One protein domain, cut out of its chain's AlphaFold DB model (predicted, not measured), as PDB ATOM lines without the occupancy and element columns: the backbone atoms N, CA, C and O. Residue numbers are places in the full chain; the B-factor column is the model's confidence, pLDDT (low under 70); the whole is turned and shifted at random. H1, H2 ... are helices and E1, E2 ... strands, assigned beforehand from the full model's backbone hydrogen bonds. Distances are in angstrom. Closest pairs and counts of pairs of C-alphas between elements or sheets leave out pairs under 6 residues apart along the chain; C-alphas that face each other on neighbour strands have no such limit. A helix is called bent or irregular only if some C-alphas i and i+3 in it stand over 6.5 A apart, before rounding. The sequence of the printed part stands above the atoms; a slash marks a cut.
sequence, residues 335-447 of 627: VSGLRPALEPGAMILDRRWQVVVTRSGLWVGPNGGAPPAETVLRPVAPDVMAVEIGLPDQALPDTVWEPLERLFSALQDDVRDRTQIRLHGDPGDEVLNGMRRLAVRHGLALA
ATOM      1  N   VAL A 335     -35.986  -2.945  51.860       91.25
ATOM      2  CA  VAL A 335     -36.648  -2.846  53.158       91.25
ATOM      3  C   VAL A 335     -37.515  -4.081  53.363       91.25
ATOM      4  O   VAL A 335     -38.248  -4.508  52.469       91.25
ATOM      5  N   SER A 336     -37.433  -4.667  54.555       87.94
ATOM      6  CA  SER A 336     -38.259  -5.820  54.917       87.94
ATOM      7  C   SER A 336     -39.733  -5.422  55.035       87.94
ATOM      8  O   SER A 336     -40.052  -4.369  55.577       87.94
ATOM      9  N   GLY A 337     -40.640  -6.276  54.559       89.19
ATOM     10  CA  GLY A 337     -42.089  -6.075  54.701       89.19
ATOM     11  C   GLY A 337     -42.752  -5.219  53.617       89.19
ATOM     12  O   GLY A 337     -43.977  -5.101  53.619       89.19
ATOM     13  N   LEU A 338     -41.994  -4.664  52.664       93.38
ATOM     14  CA  LEU A 338     -42.589  -4.071  51.465       93.38
ATOM     15  C   LEU A 338     -43.245  -5.161  50.601       93.38
ATOM     16  O   LEU A 338     -42.770  -6.298  50.535       93.38
ATOM     17  N   ARG A 339     -44.343  -4.816  49.925       95.19
ATOM     18  CA  ARG A 339     -45.037  -5.747  49.023       95.19
ATOM     19  C   ARG A 339     -44.418  -5.694  47.626       95.19
ATOM     20  O   ARG A 339     -44.171  -4.585  47.153       95.19
ATOM     21  N   PRO A 340     -44.210  -6.835  46.949       95.12
ATOM     22  CA  PRO A 340     -43.815  -6.841  45.543       95.12
ATOM     23  C   PRO A 340     -44.850  -6.123  44.662       95.12
ATOM     24  O   PRO A 340     -46.052  -6.217  44.921       95.12
ATOM     25  N   ALA A 341     -44.381  -5.407  43.642       93.50
ATOM     26  CA  ALA A 341     -45.208  -4.913  42.543       93.50
ATOM     27  C   ALA A 341     -45.221  -5.934  41.383       93.50
ATOM     28  O   ALA A 341     -44.721  -7.047  41.533       93.50
ATOM     29  N   LEU A 342     -45.832  -5.578  40.246       89.31
ATOM     30  CA  LEU A 342     -45.917  -6.465  39.074       89.31
ATOM     31  C   LEU A 342     -44.554  -6.683  38.402       89.31
ATOM     32  O   LEU A 342     -44.249  -7.796  37.984       89.31
ATOM     33  N   GLU A 343     -43.741  -5.630  38.323       90.44
ATOM     34  CA  GLU A 343     -42.435  -5.684  37.670       90.44
ATOM     35  C   GLU A 343     -41.376  -6.371  38.557       90.44
ATOM     36  O   GLU A 343     -41.321  -6.116  39.768       90.44
ATOM     37  N   PRO A 344     -40.486  -7.211  37.993       91.25
ATOM     38  CA  PRO A 344     -39.389  -7.816  38.740       91.25
ATOM     39  C   PRO A 344     -38.511  -6.766  39.430       91.25
ATOM     40  O   PRO A 344     -38.047  -5.814  38.809       91.25
ATOM     41  N   GLY A 345     -38.259  -6.945  40.730       94.69
ATOM     42  CA  GLY A 345     -37.452  -6.003  41.513       94.69
ATOM     43  C   GLY A 345     -38.191  -4.746  41.977       94.69
ATOM     44  O   GLY A 345     -37.611  -3.948  42.714       94.69
ATOM     45  N   ALA A 346     -39.456  -4.567  41.593       96.81
ATOM     46  CA  ALA A 346     -40.281  -3.456  42.041       96.81
ATOM     47  C   ALA A 346     -41.040  -3.801  43.331       96.81
ATOM     48  O   ALA A 346     -41.571  -4.901  43.508       96.81
ATOM     49  N   MET A 347     -41.117  -2.838  44.246       97.38
ATOM     50  CA  MET A 347     -41.808  -2.945  45.524       97.38
ATOM     51  C   MET A 347     -42.658  -1.706  45.787       97.38
ATOM     52  O   MET A 347     -42.224  -0.577  45.579       97.38
ATOM     53  N   ILE A 348     -43.866  -1.914  46.293       97.38
ATOM     54  CA  ILE A 348     -44.843  -0.855  46.534       97.38
ATOM     55  C   ILE A 348     -44.482  -0.112  47.826       97.38
ATOM     56  O   ILE A 348     -44.481  -0.720  48.900       97.38
ATOM     57  N   LEU A 349     -44.234   1.200  47.733       96.62
ATOM     58  CA  LEU A 349     -44.067   2.077  48.898       96.62
ATOM     59  C   LEU A 349     -45.429   2.557  49.419       96.62
ATOM     60  O   LEU A 349     -45.680   2.530  50.628       96.62
ATOM     61  N   ASP A 350     -46.315   2.968  48.507       96.44
ATOM     62  CA  ASP A 350     -47.694   3.375  48.791       96.44
ATOM     63  C   ASP A 350     -48.619   3.240  47.553       96.44
ATOM     64  O   ASP A 350     -48.341   2.497  46.614       96.44
ATOM     65  N   ARG A 351     -49.770   3.933  47.538       95.44
ATOM     66  CA  ARG A 351     -50.725   3.883  46.413       95.44
ATOM     67  C   ARG A 351     -50.217   4.538  45.122       95.44
ATOM     68  O   ARG A 351     -50.789   4.261  44.070       95.44
ATOM     69  N   ARG A 352     -49.207   5.406  45.186       96.81
ATOM     70  CA  ARG A 352     -48.701   6.203  44.057       96.81
ATOM     71  C   ARG A 352     -47.255   5.885  43.698       96.81
ATOM     72  O   ARG A 352     -46.894   6.096  42.547       96.81
ATOM     73  N   TRP A 353     -46.470   5.379  44.640       97.75
ATOM     74  CA  TRP A 353     -45.027   5.230  44.536       97.75
ATOM     75  C   TRP A 353     -44.564   3.800  44.760       97.75
ATOM     76  O   TRP A 353     -45.004   3.108  45.687       97.75
ATOM     77  N   GLN A 354     -43.583   3.418  43.955       97.56
ATOM     78  CA  GLN A 354     -42.819   2.191  44.093       97.56
ATOM     79  C   GLN A 354     -41.328   2.508  44.184       97.56
ATOM     80  O   GLN A 354     -40.861   3.562  43.751       97.56
ATOM     81  N   VAL A 355     -40.581   1.553  44.724       98.00
ATOM     82  CA  VAL A 355     -39.127   1.486  44.636       98.00
ATOM     83  C   VAL A 355     -38.749   0.288  43.774       98.00
ATOM     84  O   VAL A 355     -39.295  -0.796  43.950       98.00
ATOM     85  N   VAL A 356     -37.827   0.472  42.839       97.75
ATOM     86  CA  VAL A 356     -37.282  -0.581  41.979       97.75
ATOM     87  C   VAL A 356     -35.807  -0.740  42.302       97.75
ATOM     88  O   VAL A 356     -35.076   0.248  42.372       97.75
ATOM     89  N   VAL A 357     -35.363  -1.976  42.522       97.50
ATOM     90  CA  VAL A 357     -33.936  -2.256  42.708       97.50
ATOM     91  C   VAL A 357     -33.192  -2.123  41.383       97.50
ATOM     92  O   VAL A 357     -33.630  -2.621  40.347       97.50
ATOM     93  N   THR A 358     -32.044  -1.460  41.421       96.81
ATOM     94  CA  THR A 358     -31.148  -1.290  40.277       96.81
ATOM     95  C   THR A 358     -29.770  -1.824  40.650       96.81
ATOM     96  O   THR A 358     -29.469  -2.062  41.822       96.81
ATOM     97  N   ARG A 359     -28.897  -2.027  39.661       95.31
ATOM     98  CA  ARG A 359     -27.530  -2.497  39.934       95.31
ATOM     99  C   ARG A 359     -26.754  -1.527  40.827       95.31
ATOM    100  O   ARG A 359     -26.054  -1.962  41.735       95.31
ATOM    101  N   SER A 360     -26.917  -0.228  40.585       95.81
ATOM    102  CA  SER A 360     -26.253   0.863  41.308       95.81
ATOM    103  C   SER A 360     -26.956   1.273  42.610       95.81
ATOM    104  O   SER A 360     -26.393   2.048  43.384       95.81
ATOM    105  N   GLY A 361     -28.167   0.773  42.878       96.69
ATOM    106  CA  GLY A 361     -28.928   1.106  44.079       96.69
ATOM    107  C   GLY A 361     -30.435   0.970  43.889       96.69
ATOM    108  O   GLY A 361     -30.950  -0.142  43.769       96.69
ATOM    109  N   LEU A 362     -31.151   2.093  43.949       97.88
ATOM    110  CA  LEU A 362     -32.612   2.154  43.950       97.88
ATOM    111  C   LEU A 362     -33.118   3.236  42.999       97.88
ATOM    112  O   LEU A 362     -32.529   4.309  42.898       97.88
ATOM    113  N   TRP A 363     -34.266   2.984  42.384       98.12
ATOM    114  CA  TRP A 363     -35.058   3.998  41.697       98.12
ATOM    115  C   TRP A 363     -36.427   4.131  42.363       98.12
ATOM    116  O   TRP A 363     -37.089   3.129  42.621       98.12
ATOM    117  N   VAL A 364     -36.863   5.354  42.651       98.00
ATOM    118  CA  VAL A 364     -38.174   5.667  43.228       98.00
ATOM    119  C   VAL A 364     -38.993   6.431  42.200       98.00
ATOM    120  O   VAL A 364     -38.617   7.520  41.766       98.00
ATOM    121  N   GLY A 365     -40.145   5.879  41.840       96.88
ATOM    122  CA  GLY A 365     -40.991   6.427  40.790       96.88
ATOM    123  C   GLY A 365     -42.460   6.056  40.946       96.88
ATOM    124  O   GLY A 365     -42.833   5.373  41.906       96.88
ATOM    125  N   PRO A 366     -43.316   6.527  40.024       95.81
ATOM    126  CA  PRO A 366     -44.737   6.223  40.067       95.81
ATOM    127  C   PRO A 366     -44.988   4.715  39.933       95.81
ATOM    128  O   PRO A 366     -44.250   4.002  39.250       95.81
ATOM    129  N   ASN A 367     -46.057   4.231  40.565       95.06
ATOM    130  CA  ASN A 367     -46.496   2.839  40.460       95.06
ATOM    131  C   ASN A 367     -46.731   2.439  38.997       95.06
ATOM    132  O   ASN A 367     -47.419   3.145  38.261       95.06
ATOM    133  N   GLY A 368     -46.174   1.298  38.589       92.12
ATOM    134  CA  GLY A 368     -46.218   0.813  37.205       92.12
ATOM    135  C   GLY A 368     -45.257   1.527  36.248       92.12
ATOM    136  O   GLY A 368     -45.221   1.190  35.069       92.12
ATOM    137  N   GLY A 369     -44.474   2.499  36.725       91.62
ATOM    138  CA  GLY A 369     -43.400   3.111  35.950       91.62
ATOM    139  C   GLY A 369     -42.161   2.219  35.873       91.62
ATOM    140  O   GLY A 369     -41.877   1.449  36.792       91.62
ATOM    141  N   ALA A 370     -41.396   2.361  34.792       92.00
ATOM    142  CA  ALA A 370     -40.091   1.728  34.634       92.00
ATOM    143  C   ALA A 370     -38.961   2.727  34.942       92.00
ATOM    144  O   ALA A 370     -39.110   3.919  34.641       92.00
ATOM    145  N   PRO A 371     -37.829   2.268  35.508       93.38
ATOM    146  CA  PRO A 371     -36.653   3.113  35.666       93.38
ATOM    147  C   PRO A 371     -36.132   3.587  34.297       93.38
ATOM    148  O   PRO A 371     -36.190   2.825  33.325       93.38
ATOM    149  N   PRO A 372     -35.583   4.812  34.196       91.88
ATOM    150  CA  PRO A 372     -34.925   5.281  32.980       91.88
ATOM    151  C   PRO A 372     -33.807   4.331  32.524       91.88
ATOM    152  O   PRO A 372     -33.107   3.738  33.346       91.88
ATOM    153  N   ALA A 373     -33.583   4.219  31.211       88.62
ATOM    154  CA  ALA A 373     -32.559   3.323  30.658       88.62
ATOM    155  C   ALA A 373     -31.149   3.610  31.218       88.62
ATOM    156  O   ALA A 373     -30.382   2.688  31.488       88.62
ATOM    157  N   GLU A 374     -30.833   4.884  31.458       89.00
ATOM    158  CA  GLU A 374     -29.573   5.321  32.070       89.00
ATOM    159  C   GLU A 374     -29.404   4.806  33.506       89.00
ATOM    160  O   GLU A 374     -28.311   4.409  33.900       89.00
ATOM    161  N   THR A 375     -30.493   4.766  34.276       91.50
ATOM    162  CA  THR A 375     -30.534   4.241  35.646       91.50
ATOM    163  C   THR A 375     -30.308   2.727  35.662       91.50
ATOM    164  O   THR A 375     -29.593   2.211  36.520       91.50
ATOM    165  N   VAL A 376     -30.870   2.004  34.685       89.94
ATOM    166  CA  VAL A 376     -30.683   0.547  34.532       89.94
ATOM    167  C   VAL A 376     -29.235   0.199  34.178       89.94
ATOM    168  O   VAL A 376     -28.690  -0.778  34.693       89.94
ATOM    169  N   LEU A 377     -28.607   0.996  33.310       89.25
ATOM    170  CA  LEU A 377     -27.242   0.775  32.823       89.25
ATOM    171  C   LEU A 377     -26.160   1.427  33.691       89.25
ATOM    172  O   LEU A 377     -24.977   1.302  33.367       89.25
ATOM    173  N   ARG A 378     -26.533   2.117  34.776       92.06
ATOM    174  CA  ARG A 378     -25.566   2.808  35.628       92.06
ATOM    175  C   ARG A 378     -24.545   1.812  36.196       92.06
ATOM    176  O   ARG A 378     -24.952   0.782  36.750       92.06
ATOM    177  N   PRO A 379     -23.239   2.132  36.117       93.56
ATOM    178  CA  PRO A 379     -22.214   1.308  36.728       93.56
ATOM    179  C   PRO A 379     -22.405   1.167  38.232       93.56
ATOM    180  O   PRO A 379     -22.845   2.094  38.917       93.56
ATOM    181  N   VAL A 380     -22.049  -0.002  38.746       93.62
ATOM    182  CA  VAL A 380     -22.003  -0.237  40.188       93.62
ATOM    183  C   VAL A 380     -20.697   0.330  40.733       93.62
ATOM    184  O   VAL A 380     -19.636   0.049  40.179       93.62
ATOM    185  N   ALA A 381     -20.774   1.120  41.803       92.75
ATOM    186  CA  ALA A 381     -19.618   1.739  42.440       92.75
ATOM    187  C   ALA A 381     -19.444   1.210  43.877       92.75
ATOM    188  O   ALA A 381     -20.424   1.127  44.626       92.75
ATOM    189  N   PRO A 382     -18.222   0.838  44.300       93.00
ATOM    190  CA  PRO A 382     -17.992   0.289  45.635       93.00
ATOM    191  C   PRO A 382     -18.161   1.326  46.751       93.00
ATOM    192  O   PRO A 382     -18.370   0.948  47.899       93.00
ATOM    193  N   ASP A 383     -18.098   2.614  46.443       93.12
ATOM    194  CA  ASP A 383     -18.134   3.735  47.381       93.12
ATOM    195  C   ASP A 383     -19.475   4.484  47.399       93.12
ATOM    196  O   ASP A 383     -19.770   5.166  48.378       93.12
ATOM    197  N   VAL A 384     -20.313   4.309  46.371       94.00
ATOM    198  CA  VAL A 384     -21.588   5.026  46.225       94.00
ATOM    199  C   VAL A 384     -22.737   4.069  45.920       94.00
ATOM    200  O   VAL A 384     -22.674   3.281  44.978       94.00
ATOM    201  N   MET A 385     -23.837   4.209  46.664       96.12
ATOM    202  CA  MET A 385     -25.138   3.650  46.297       96.12
ATOM    203  C   MET A 385     -26.071   4.774  45.831       96.12
ATOM    204  O   MET A 385     -26.343   5.713  46.578       96.12
ATOM    205  N   ALA A 386     -26.602   4.683  44.614       96.12
ATOM    206  CA  ALA A 386     -27.500   5.698  44.069       96.12
ATOM    207  C   ALA A 386     -28.960   5.469  44.505       96.12
ATOM    208  O   ALA A 386     -29.479   4.361  44.385       96.12
ATOM    209  N   VAL A 387     -29.650   6.520  44.960       97.62
ATOM    210  CA  VAL A 387     -31.122   6.572  44.981       97.62
ATOM    211  C   VAL A 387     -31.579   7.594  43.959       97.62
ATOM    212  O   VAL A 387     -31.464   8.798  44.171       97.62
ATOM    213  N   GLU A 388     -32.111   7.108  42.853       97.12
ATOM    214  CA  GLU A 388     -32.635   7.918  41.764       97.12
ATOM    215  C   GLU A 388     -34.140   8.143  41.962       97.12
ATOM    216  O   GLU A 388     -34.864   7.212  42.296       97.12
ATOM    217  N   ILE A 389     -34.627   9.377  41.823       97.06
ATOM    218  CA  ILE A 389     -36.012   9.737  42.160       97.06
ATOM    219  C   ILE A 389     -36.656  10.490  41.000       97.06
ATOM    220  O   ILE A 389     -36.128  11.504  40.541       97.06
ATOM    221  N   GLY A 390     -37.835  10.029  40.582       94.88
ATOM    222  CA  GLY A 390     -38.657  10.663  39.555       94.88
ATOM    223  C   GLY A 390     -38.402  10.139  38.142       94.88
ATOM    224  O   GLY A 390     -37.740   9.122  37.933       94.88
ATOM    225  N   LEU A 391     -38.967  10.849  37.167       92.88
ATOM    226  CA  LEU A 391     -38.818  10.586  35.737       92.88
ATOM    227  C   LEU A 391     -38.176  11.803  35.053       92.88
ATOM    228  O   LEU A 391     -38.385  12.928  35.515       92.88
ATOM    229  N   PRO A 392     -37.410  11.608  33.964       90.69
ATOM    230  CA  PRO A 392     -36.927  12.712  33.143       90.69
ATOM    231  C   PRO A 392     -38.082  13.620  32.711       90.69
ATOM    232  O   PRO A 392     -39.186  13.144  32.450       90.69
ATOM    233  N   ASP A 393     -37.822  14.927  32.679       88.94
ATOM    234  CA  ASP A 393     -38.758  15.965  32.226       88.94
ATOM    235  C   ASP A 393     -40.096  16.057  32.987       88.94
ATOM    236  O   ASP A 393     -41.010  16.765  32.562       88.94
ATOM    237  N   GLN A 394     -40.225  15.389  34.138       91.31
ATOM    238  CA  GLN A 394     -41.409  15.468  34.994       91.31
ATOM    239  C   GLN A 394     -41.095  16.165  36.314       91.31
ATOM    240  O   GLN A 394     -40.107  15.865  36.984       91.31
ATOM    241  N   ALA A 395     -41.973  17.085  36.717       90.75
ATOM    242  CA  ALA A 395     -41.900  17.697  38.035       90.75
ATOM    243  C   ALA A 395     -42.210  16.653  39.119       90.75
ATOM    244  O   ALA A 395     -43.159  15.877  38.999       90.75
ATOM    245  N   LEU A 396     -41.425  16.656  40.197       92.25
ATOM    246  CA  LEU A 396     -41.622  15.742  41.315       92.25
ATOM    247  C   LEU A 396     -42.777  16.240  42.205       92.25
ATOM    248  O   LEU A 396     -42.662  17.329  42.766       92.25
ATOM    249  N   PRO A 397     -43.884  15.488  42.354       91.75
ATOM    250  CA  PRO A 397     -45.029  15.962  43.119       91.75
ATOM    251  C   PRO A 397     -44.816  15.784  44.629       91.75
ATOM    252  O   PRO A 397     -44.204  14.809  45.069       91.75
ATOM    253  N   ASP A 398     -45.433  16.655  45.435       89.44
ATOM    254  CA  ASP A 398     -45.291  16.667  46.904       89.44
ATOM    255  C   ASP A 398     -45.721  15.373  47.605       89.44
ATOM    256  O   ASP A 398     -45.363  15.112  48.749       89.44
ATOM    257  N   THR A 399     -46.456  14.495  46.927       94.19
ATOM    258  CA  THR A 399     -46.807  13.187  47.492       94.19
ATOM    259  C   THR A 399     -45.624  12.231  47.653       94.19
ATOM    260  O   THR A 399     -45.813  11.134  48.162       94.19
ATOM    261  N   VAL A 400     -44.423  12.605  47.203       94.94
ATOM    262  CA  VAL A 400     -43.206  11.787  47.318       94.94
ATOM    263  C   VAL A 400     -42.607  11.786  48.734       94.94
ATOM    264  O   VAL A 400     -41.875  10.864  49.092       94.94
ATOM    265  N   TRP A 401     -42.902  12.802  49.554       96.12
ATOM    266  CA  TRP A 401     -42.165  13.058  50.796       96.12
ATOM    267  C   TRP A 401     -42.325  11.954  51.846       96.12
ATOM    268  O   TRP A 401     -41.324  11.446  52.351       96.12
ATOM    269  N   GLU A 402     -43.561  11.546  52.150       96.56
ATOM    270  CA  GLU A 402     -43.830  10.509  53.158       96.56
ATOM    271  C   GLU A 402     -43.254   9.131  52.754       96.56
ATOM    272  O   GLU A 402     -42.577   8.506  53.579       96.56
ATOM    273  N   PRO A 403     -43.432   8.646  51.505       96.56
ATOM    274  CA  PRO A 403     -42.774   7.423  51.040       96.56
ATOM    275  C   PRO A 403     -41.249   7.449  51.167       96.56
ATOM    276  O   PRO A 403     -40.661   6.455  51.598       96.56
ATOM    277  N   LEU A 404     -40.605   8.569  50.822       97.25
ATOM    278  CA  LEU A 404     -39.148   8.700  50.920       97.25
ATOM    279  C   LEU A 404     -38.663   8.722  52.367       97.25
ATOM    280  O   LEU A 404     -37.684   8.053  52.679       97.25
ATOM    281  N   GLU A 405     -39.352   9.434  53.258       97.06
ATOM    282  CA  GLU A 405     -39.007   9.457  54.683       97.06
ATOM    283  C   GLU A 405     -39.077   8.052  55.296       97.06
ATOM    284  O   GLU A 405     -38.162   7.629  56.011       97.06
ATOM    285  N   ARG A 406     -40.112   7.276  54.945       96.19
ATOM    286  CA  ARG A 406     -40.239   5.876  55.368       96.19
ATOM    287  C   ARG A 406     -39.118   5.003  54.803       96.19
ATOM    288  O   ARG A 406     -38.549   4.205  55.545       96.19
ATOM    289  N   LEU A 407     -38.801   5.150  53.514       96.81
ATOM    290  CA  LEU A 407     -37.733   4.396  52.855       96.81
ATOM    291  C   LEU A 407     -36.371   4.690  53.497       96.81
ATOM    292  O   LEU A 407     -35.689   3.762  53.921       96.81
ATOM    293  N   PHE A 408     -35.994   5.963  53.620       96.75
ATOM    294  CA  PHE A 408     -34.689   6.382  54.139       96.75
ATOM    295  C   PHE A 408     -34.486   6.030  55.608       96.75
ATOM    296  O   PHE A 408     -33.392   5.622  55.992       96.75
ATOM    297  N   SER A 409     -35.548   6.094  56.415       95.19
ATOM    298  CA  SER A 409     -35.508   5.635  57.809       95.19
ATOM    299  C   SER A 409     -35.233   4.135  57.935       95.19
ATOM    300  O   SER A 409     -34.677   3.695  58.938       95.19
ATOM    301  N   ALA A 410     -35.630   3.350  56.930       94.50
ATOM    302  CA  ALA A 410     -35.530   1.897  56.939       94.50
ATOM    303  C   ALA A 410     -34.295   1.346  56.202       94.50
ATOM    304  O   ALA A 410     -34.055   0.137  56.254       94.50
ATOM    305  N   LEU A 411     -33.507   2.199  55.533       93.06
ATOM    306  CA  LEU A 411     -32.230   1.799  54.936       93.06
ATOM    307  C   LEU A 411     -31.249   1.349  56.024       93.06
ATOM    308  O   LEU A 411     -31.170   1.963  57.090       93.06
ATOM    309  N   GLN A 412     -30.492   0.292  55.724       86.69
ATOM    310  CA  GLN A 412     -29.440  -0.236  56.594       86.69
ATOM    311  C   GLN A 412     -28.279   0.766  56.711       86.69
ATOM    312  O   GLN A 412     -27.973   1.463  55.741       86.69
ATOM    313  N   ASP A 413     -27.635   0.834  57.878       82.00
ATOM    314  CA  ASP A 413     -26.611   1.851  58.169       82.00
ATOM    315  C   ASP A 413     -25.394   1.757  57.227       82.00
ATOM    316  O   ASP A 413     -24.919   2.776  56.733       82.00
ATOM    317  N   ASP A 414     -24.961   0.541  56.874       79.94
ATOM    318  CA  ASP A 414     -23.832   0.283  55.961       79.94
ATOM    319  C   ASP A 414     -24.042   0.841  54.543       79.94
ATOM    320  O   ASP A 414     -23.086   1.139  53.822       79.94
ATOM    321  N   VAL A 415     -25.304   0.978  54.143       88.56
ATOM    322  CA  VAL A 415     -25.714   1.541  52.858       88.56
ATOM    323  C   VAL A 415     -26.010   3.037  52.980       88.56
ATOM    324  O   VAL A 415     -25.723   3.802  52.058       88.56
ATOM    325  N   ARG A 416     -26.567   3.469  54.115       91.25
ATOM    326  CA  ARG A 416     -26.969   4.856  54.378       91.25
ATOM    327  C   ARG A 416     -25.800   5.826  54.225       91.25
ATOM    328  O   ARG A 416     -25.925   6.787  53.473       91.25
ATOM    329  N   ASP A 417     -24.656   5.510  54.828       91.12
ATOM    330  CA  ASP A 417     -23.459   6.367  54.814       91.12
ATOM    331  C   ASP A 417     -22.856   6.559  53.410       91.12
ATOM    332  O   ASP A 417     -22.063   7.469  53.178       91.12
ATOM    333  N   ARG A 418     -23.244   5.708  52.453       93.44
ATOM    334  CA  ARG A 418     -22.790   5.730  51.053       93.44
ATOM    335  C   ARG A 418     -23.882   6.133  50.074       93.44
ATOM    336  O   ARG A 418     -23.680   6.115  48.859       93.44
ATOM    337  N   THR A 419     -25.066   6.452  50.584       96.62
ATOM    338  CA  THR A 419     -26.220   6.738  49.747       96.62
ATOM    339  C   THR A 419     -26.129   8.147  49.171       96.62
ATOM    340  O   THR A 419     -26.051   9.136  49.903       96.62
ATOM    341  N   GLN A 420     -26.221   8.237  47.846       96.69
ATOM    342  CA  GLN A 420     -26.324   9.486  47.109       96.69
ATOM    343  C   GLN A 420     -27.672   9.577  46.389       96.69
ATOM    344  O   GLN A 420     -27.989   8.774  45.512       96.69
ATOM    345  N   ILE A 421     -28.455  10.597  46.729       97.19
ATOM    346  CA  ILE A 421     -29.734  10.903  46.095       97.19
ATOM    347  C   ILE A 421     -29.494  11.655  44.786       97.19
ATOM    348  O   ILE A 421     -28.714  12.609  44.733       97.19
ATOM    349  N   ARG A 422     -30.225  11.264  43.745       95.38
ATOM    350  CA  ARG A 422     -30.274  11.923  42.440       95.38
ATOM    351  C   ARG A 422     -31.717  12.159  42.048       95.38
ATOM    352  O   ARG A 422     -32.563  11.285  42.206       95.38
ATOM    353  N   LEU A 423     -31.989  13.349  41.539       94.81
ATOM    354  CA  LEU A 423     -33.320  13.736  41.098       94.81
ATOM    355  C   LEU A 423     -33.337  13.767  39.575       94.81
ATOM    356  O   LEU A 423     -32.459  14.381  38.969       94.81
ATOM    357  N   HIS A 424     -34.328  13.116  38.979       91.69
ATOM    358  CA  HIS A 424     -34.637  13.269  37.563       91.69
ATOM    359  C   HIS A 424     -35.594  14.448  37.346       91.69
ATOM    360  O   HIS A 424     -36.383  14.788  38.230       91.69
ATOM    361  N   GLY A 425     -35.516  15.055  36.158       86.56
ATOM    362  CA  GLY A 425     -36.301  16.233  35.784       86.56
ATOM    363  C   GLY A 425     -35.699  17.550  36.285       86.56
ATOM    364  O   GLY A 425     -34.548  17.600  36.722       86.56
ATOM    365  N   ASP A 426     -36.486  18.624  36.210       84.50
ATOM    366  CA  ASP A 426     -36.130  19.942  36.745       84.50
ATOM    367  C   ASP A 426     -36.910  20.203  38.046       84.50
ATOM    368  O   ASP A 426     -38.025  20.736  38.019       84.50
ATOM    369  N   PRO A 427     -36.399  19.752  39.209       86.38
ATOM    370  CA  PRO A 427     -37.084  19.975  40.471       86.38
ATOM    371  C   PRO A 427     -37.067  21.468  40.791       86.38
ATOM    372  O   PRO A 427     -35.993  22.065  40.873       86.38
ATOM    373  N   GLY A 428     -38.232  22.063  41.052       89.50
ATOM    374  CA  GLY A 428     -38.315  23.437  41.551       89.50
ATOM    375  C   GLY A 428     -37.526  23.633  42.855       89.50
ATOM    376  O   GLY A 428     -37.227  22.681  43.582       89.50
ATOM    377  N   ASP A 429     -37.185  24.879  43.181       91.00
ATOM    378  CA  ASP A 429     -36.312  25.179  44.326       91.00
ATOM    379  C   ASP A 429     -36.898  24.743  45.678       91.00
ATOM    380  O   ASP A 429     -36.154  24.363  46.584       91.00
ATOM    381  N   GLU A 430     -38.225  24.735  45.817       92.25
ATOM    382  CA  GLU A 430     -38.903  24.206  47.003       92.25
ATOM    383  C   GLU A 430     -38.650  22.705  47.185       92.25
ATOM    384  O   GLU A 430     -38.231  22.282  48.267       92.25
ATOM    385  N   VAL A 431     -38.803  21.922  46.112       92.00
ATOM    386  CA  VAL A 431     -38.526  20.479  46.100       92.00
ATOM    387  C   VAL A 431     -37.058  20.222  46.416       92.00
ATOM    388  O   VAL A 431     -36.742  19.397  47.271       92.00
ATOM    389  N   LEU A 432     -36.135  20.969  45.805       93.31
ATOM    390  CA  LEU A 432     -34.718  20.847  46.142       93.31
ATOM    391  C   LEU A 432     -34.433  21.132  47.616       93.31
ATOM    392  O   LEU A 432     -33.668  20.406  48.251       93.31
ATOM    393  N   ASN A 433     -35.024  22.186  48.174       94.94
ATOM    394  CA  ASN A 433     -34.837  22.533  49.579       94.94
ATOM    395  C   ASN A 433     -35.453  21.479  50.510       94.94
ATOM    396  O   ASN A 433     -34.854  21.155  51.537       94.94
ATOM    397  N   GLY A 434     -36.603  20.910  50.141       95.44
ATOM    398  CA  GLY A 434     -37.200  19.755  50.810       95.44
ATOM    399  C   GLY A 434     -36.266  18.549  50.805       95.44
ATOM    400  O   GLY A 434     -35.968  18.001  51.867       95.44
ATOM    401  N   MET A 435     -35.711  18.209  49.639       96.56
ATOM    402  CA  MET A 435     -34.790  17.085  49.485       96.56
ATOM    403  C   MET A 435     -33.493  17.279  50.271       96.56
ATOM    404  O   MET A 435     -33.034  16.349  50.920       96.56
ATOM    405  N   ARG A 436     -32.927  18.493  50.292       96.62
ATOM    406  CA  ARG A 436     -31.749  18.814  51.119       96.62
ATOM    407  C   ARG A 436     -32.023  18.585  52.603       96.62
ATOM    408  O   ARG A 436     -31.211  17.966  53.282       96.62
ATOM    409  N   ARG A 437     -33.169  19.060  53.108       97.31
ATOM    410  CA  ARG A 437     -33.562  18.846  54.511       97.31
ATOM    411  C   ARG A 437     -33.742  17.362  54.821       97.31
ATOM    412  O   ARG A 437     -33.299  16.917  55.875       97.31
ATOM    413  N   LEU A 438     -34.372  16.618  53.912       97.12
ATOM    414  CA  LEU A 438     -34.580  15.181  54.057       97.12
ATOM    415  C   LEU A 438     -33.245  14.418  54.044       97.12
ATOM    416  O   LEU A 438     -32.998  13.611  54.932       97.12
ATOM    417  N   ALA A 439     -32.355  14.731  53.101       96.81
ATOM    418  CA  ALA A 439     -31.029  14.131  52.994       96.81
ATOM    419  C   ALA A 439     -30.207  14.350  54.273       96.81
ATOM    420  O   ALA A 439     -29.736  13.387  54.868       96.81
ATOM    421  N   VAL A 440     -30.131  15.593  54.770       97.00
ATOM    422  CA  VAL A 440     -29.420  15.922  56.020       97.00
ATOM    423  C   VAL A 440     -30.008  15.176  57.220       97.00
ATOM    424  O   VAL A 440     -29.254  14.645  58.031       97.00
ATOM    425  N   ARG A 441     -31.341  15.089  57.327       97.25
ATOM    426  CA  ARG A 441     -32.016  14.372  58.422       97.25
ATOM    427  C   ARG A 441     -31.623  12.896  58.485       97.25
ATOM    428  O   ARG A 441     -31.512  12.355  59.581       97.25
ATOM    429  N   HIS A 442     -31.425  12.263  57.332       96.50
ATOM    430  CA  HIS A 442     -31.093  10.842  57.227       96.50
ATOM    431  C   HIS A 442     -29.603  10.574  56.968       96.50
ATOM    432  O   HIS A 442     -29.246   9.430  56.712       96.50
ATOM    433  N   GLY A 443     -28.733  11.591  57.030       95.50
ATOM    434  CA  GLY A 443     -27.296  11.425  56.786       95.50
ATOM    435  C   GLY A 443     -26.940  11.019  55.350       95.50
ATOM    436  O   GLY A 443     -25.932  10.359  55.141       95.50
ATOM    437  N   LEU A 444     -27.765  11.384  54.363       96.81
ATOM    438  CA  LEU A 444     -27.582  11.036  52.950       96.81
ATOM    439  C   LEU A 444     -26.927  12.191  52.180       96.81
ATOM    440  O   LEU A 444     -27.152  13.366  52.485       96.81
ATOM    441  N   ALA A 445     -26.184  11.872  51.121       96.31
ATOM    442  CA  ALA A 445     -25.673  12.870  50.185       96.31
ATOM    443  C   ALA A 445     -26.719  13.198  49.106       96.31
ATOM    444  O   ALA A 445     -27.451  12.323  48.653       96.31
ATOM    445  N   LEU A 446     -26.768  14.449  48.643       96.62
ATOM    446  CA  LEU A 446     -27.567  14.862  47.483       96.62
ATOM    447  C   LEU A 446     -26.622  15.280  46.353       96.62
ATOM    448  O   LEU A 446     -25.794  16.171  46.548       96.62
ATOM    449  N   ALA A 447     -26.736  14.646  45.185       93.19
ATOM    450  CA  ALA A 447     -25.913  14.982  44.029       93.19
ATOM    451  C   ALA A 447     -26.200  16.419  43.537       93.19
ATOM    452  O   ALA A 447     -27.362  16.843  43.522       93.19
TER     453      ALA A 447
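What this domain is: This is residues 335 to 447 of the 627 residues of an uncharacterized protein of Streptomyces hygroscopicus subsp. limoneus (UniProt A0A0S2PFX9). A strongly twisted sheet of five strands is covered on one face by two long helices, H2 and H4, side by side, making two layers; the short H1 and H3 only graze the sheet. The printed part has 113 residues with four named helices and five named strands, in the order E1 E2 E3 H1 E4 H2 H3 E5 H4, class mixed. The mixed sheet runs E1, E2, E3, E4, E5. The whole is compact, with a radius of gyration of the C-alphas of 12.9 A and spans of 33 by 30 by 27 A.

Where its parts are: E1, residues 346 to 348, begins at C-alpha 346 (-40.281, -3.456, 42.041). E2 is residues 353 to 358, 15.9 A, and E3 361 to 366, 17.1 A. H1 is 373 to 376 and E4 385 to 389. H2, 398 to 410, 20.4 A, is only just irregular: C-alphas 399 and 402 are 6.9 A apart. H3 is 413 to 416 and E5 419 to 423. H4, 429 to 441, 18.3 A, ends at C-alpha 441 (-32.016, 14.372, 58.422).

How they stand to each other: E1, E2 and E3 form a meander, each strand the antiparallel neighbour of the one before; N 347 and O 355, and N 356 and O 363, are each 2.8 A apart, within hydrogen-bond range. E3, H1, E4 is a strand-helix-strand unit, parallel neighbour strands with a helix between, its crossover left-handed; N 364 and O 388 are 2.8 A apart. E4, H2 H3, E5 is another, right-handed; N 387 and O 420 are 2.9 A apart. H2's height over the sheet is 8.8 A. H2 and H4 are close but not clearly touching, the closest C-alphas Glu 405 and Leu 438 at 7.3 A, with a shallow tilt of 14 degrees, the same way. Every O i to N i+4 pair is within range in H4, and 7 of 9 in H2; H1 and H3 are too short for one.

The domain as a whole: The farthest C-alphas, Pro 344 and Asp 429, are 33.6 A apart. The printed part has no cut, no link is long, and no printed residue is under 70 in pLDDT.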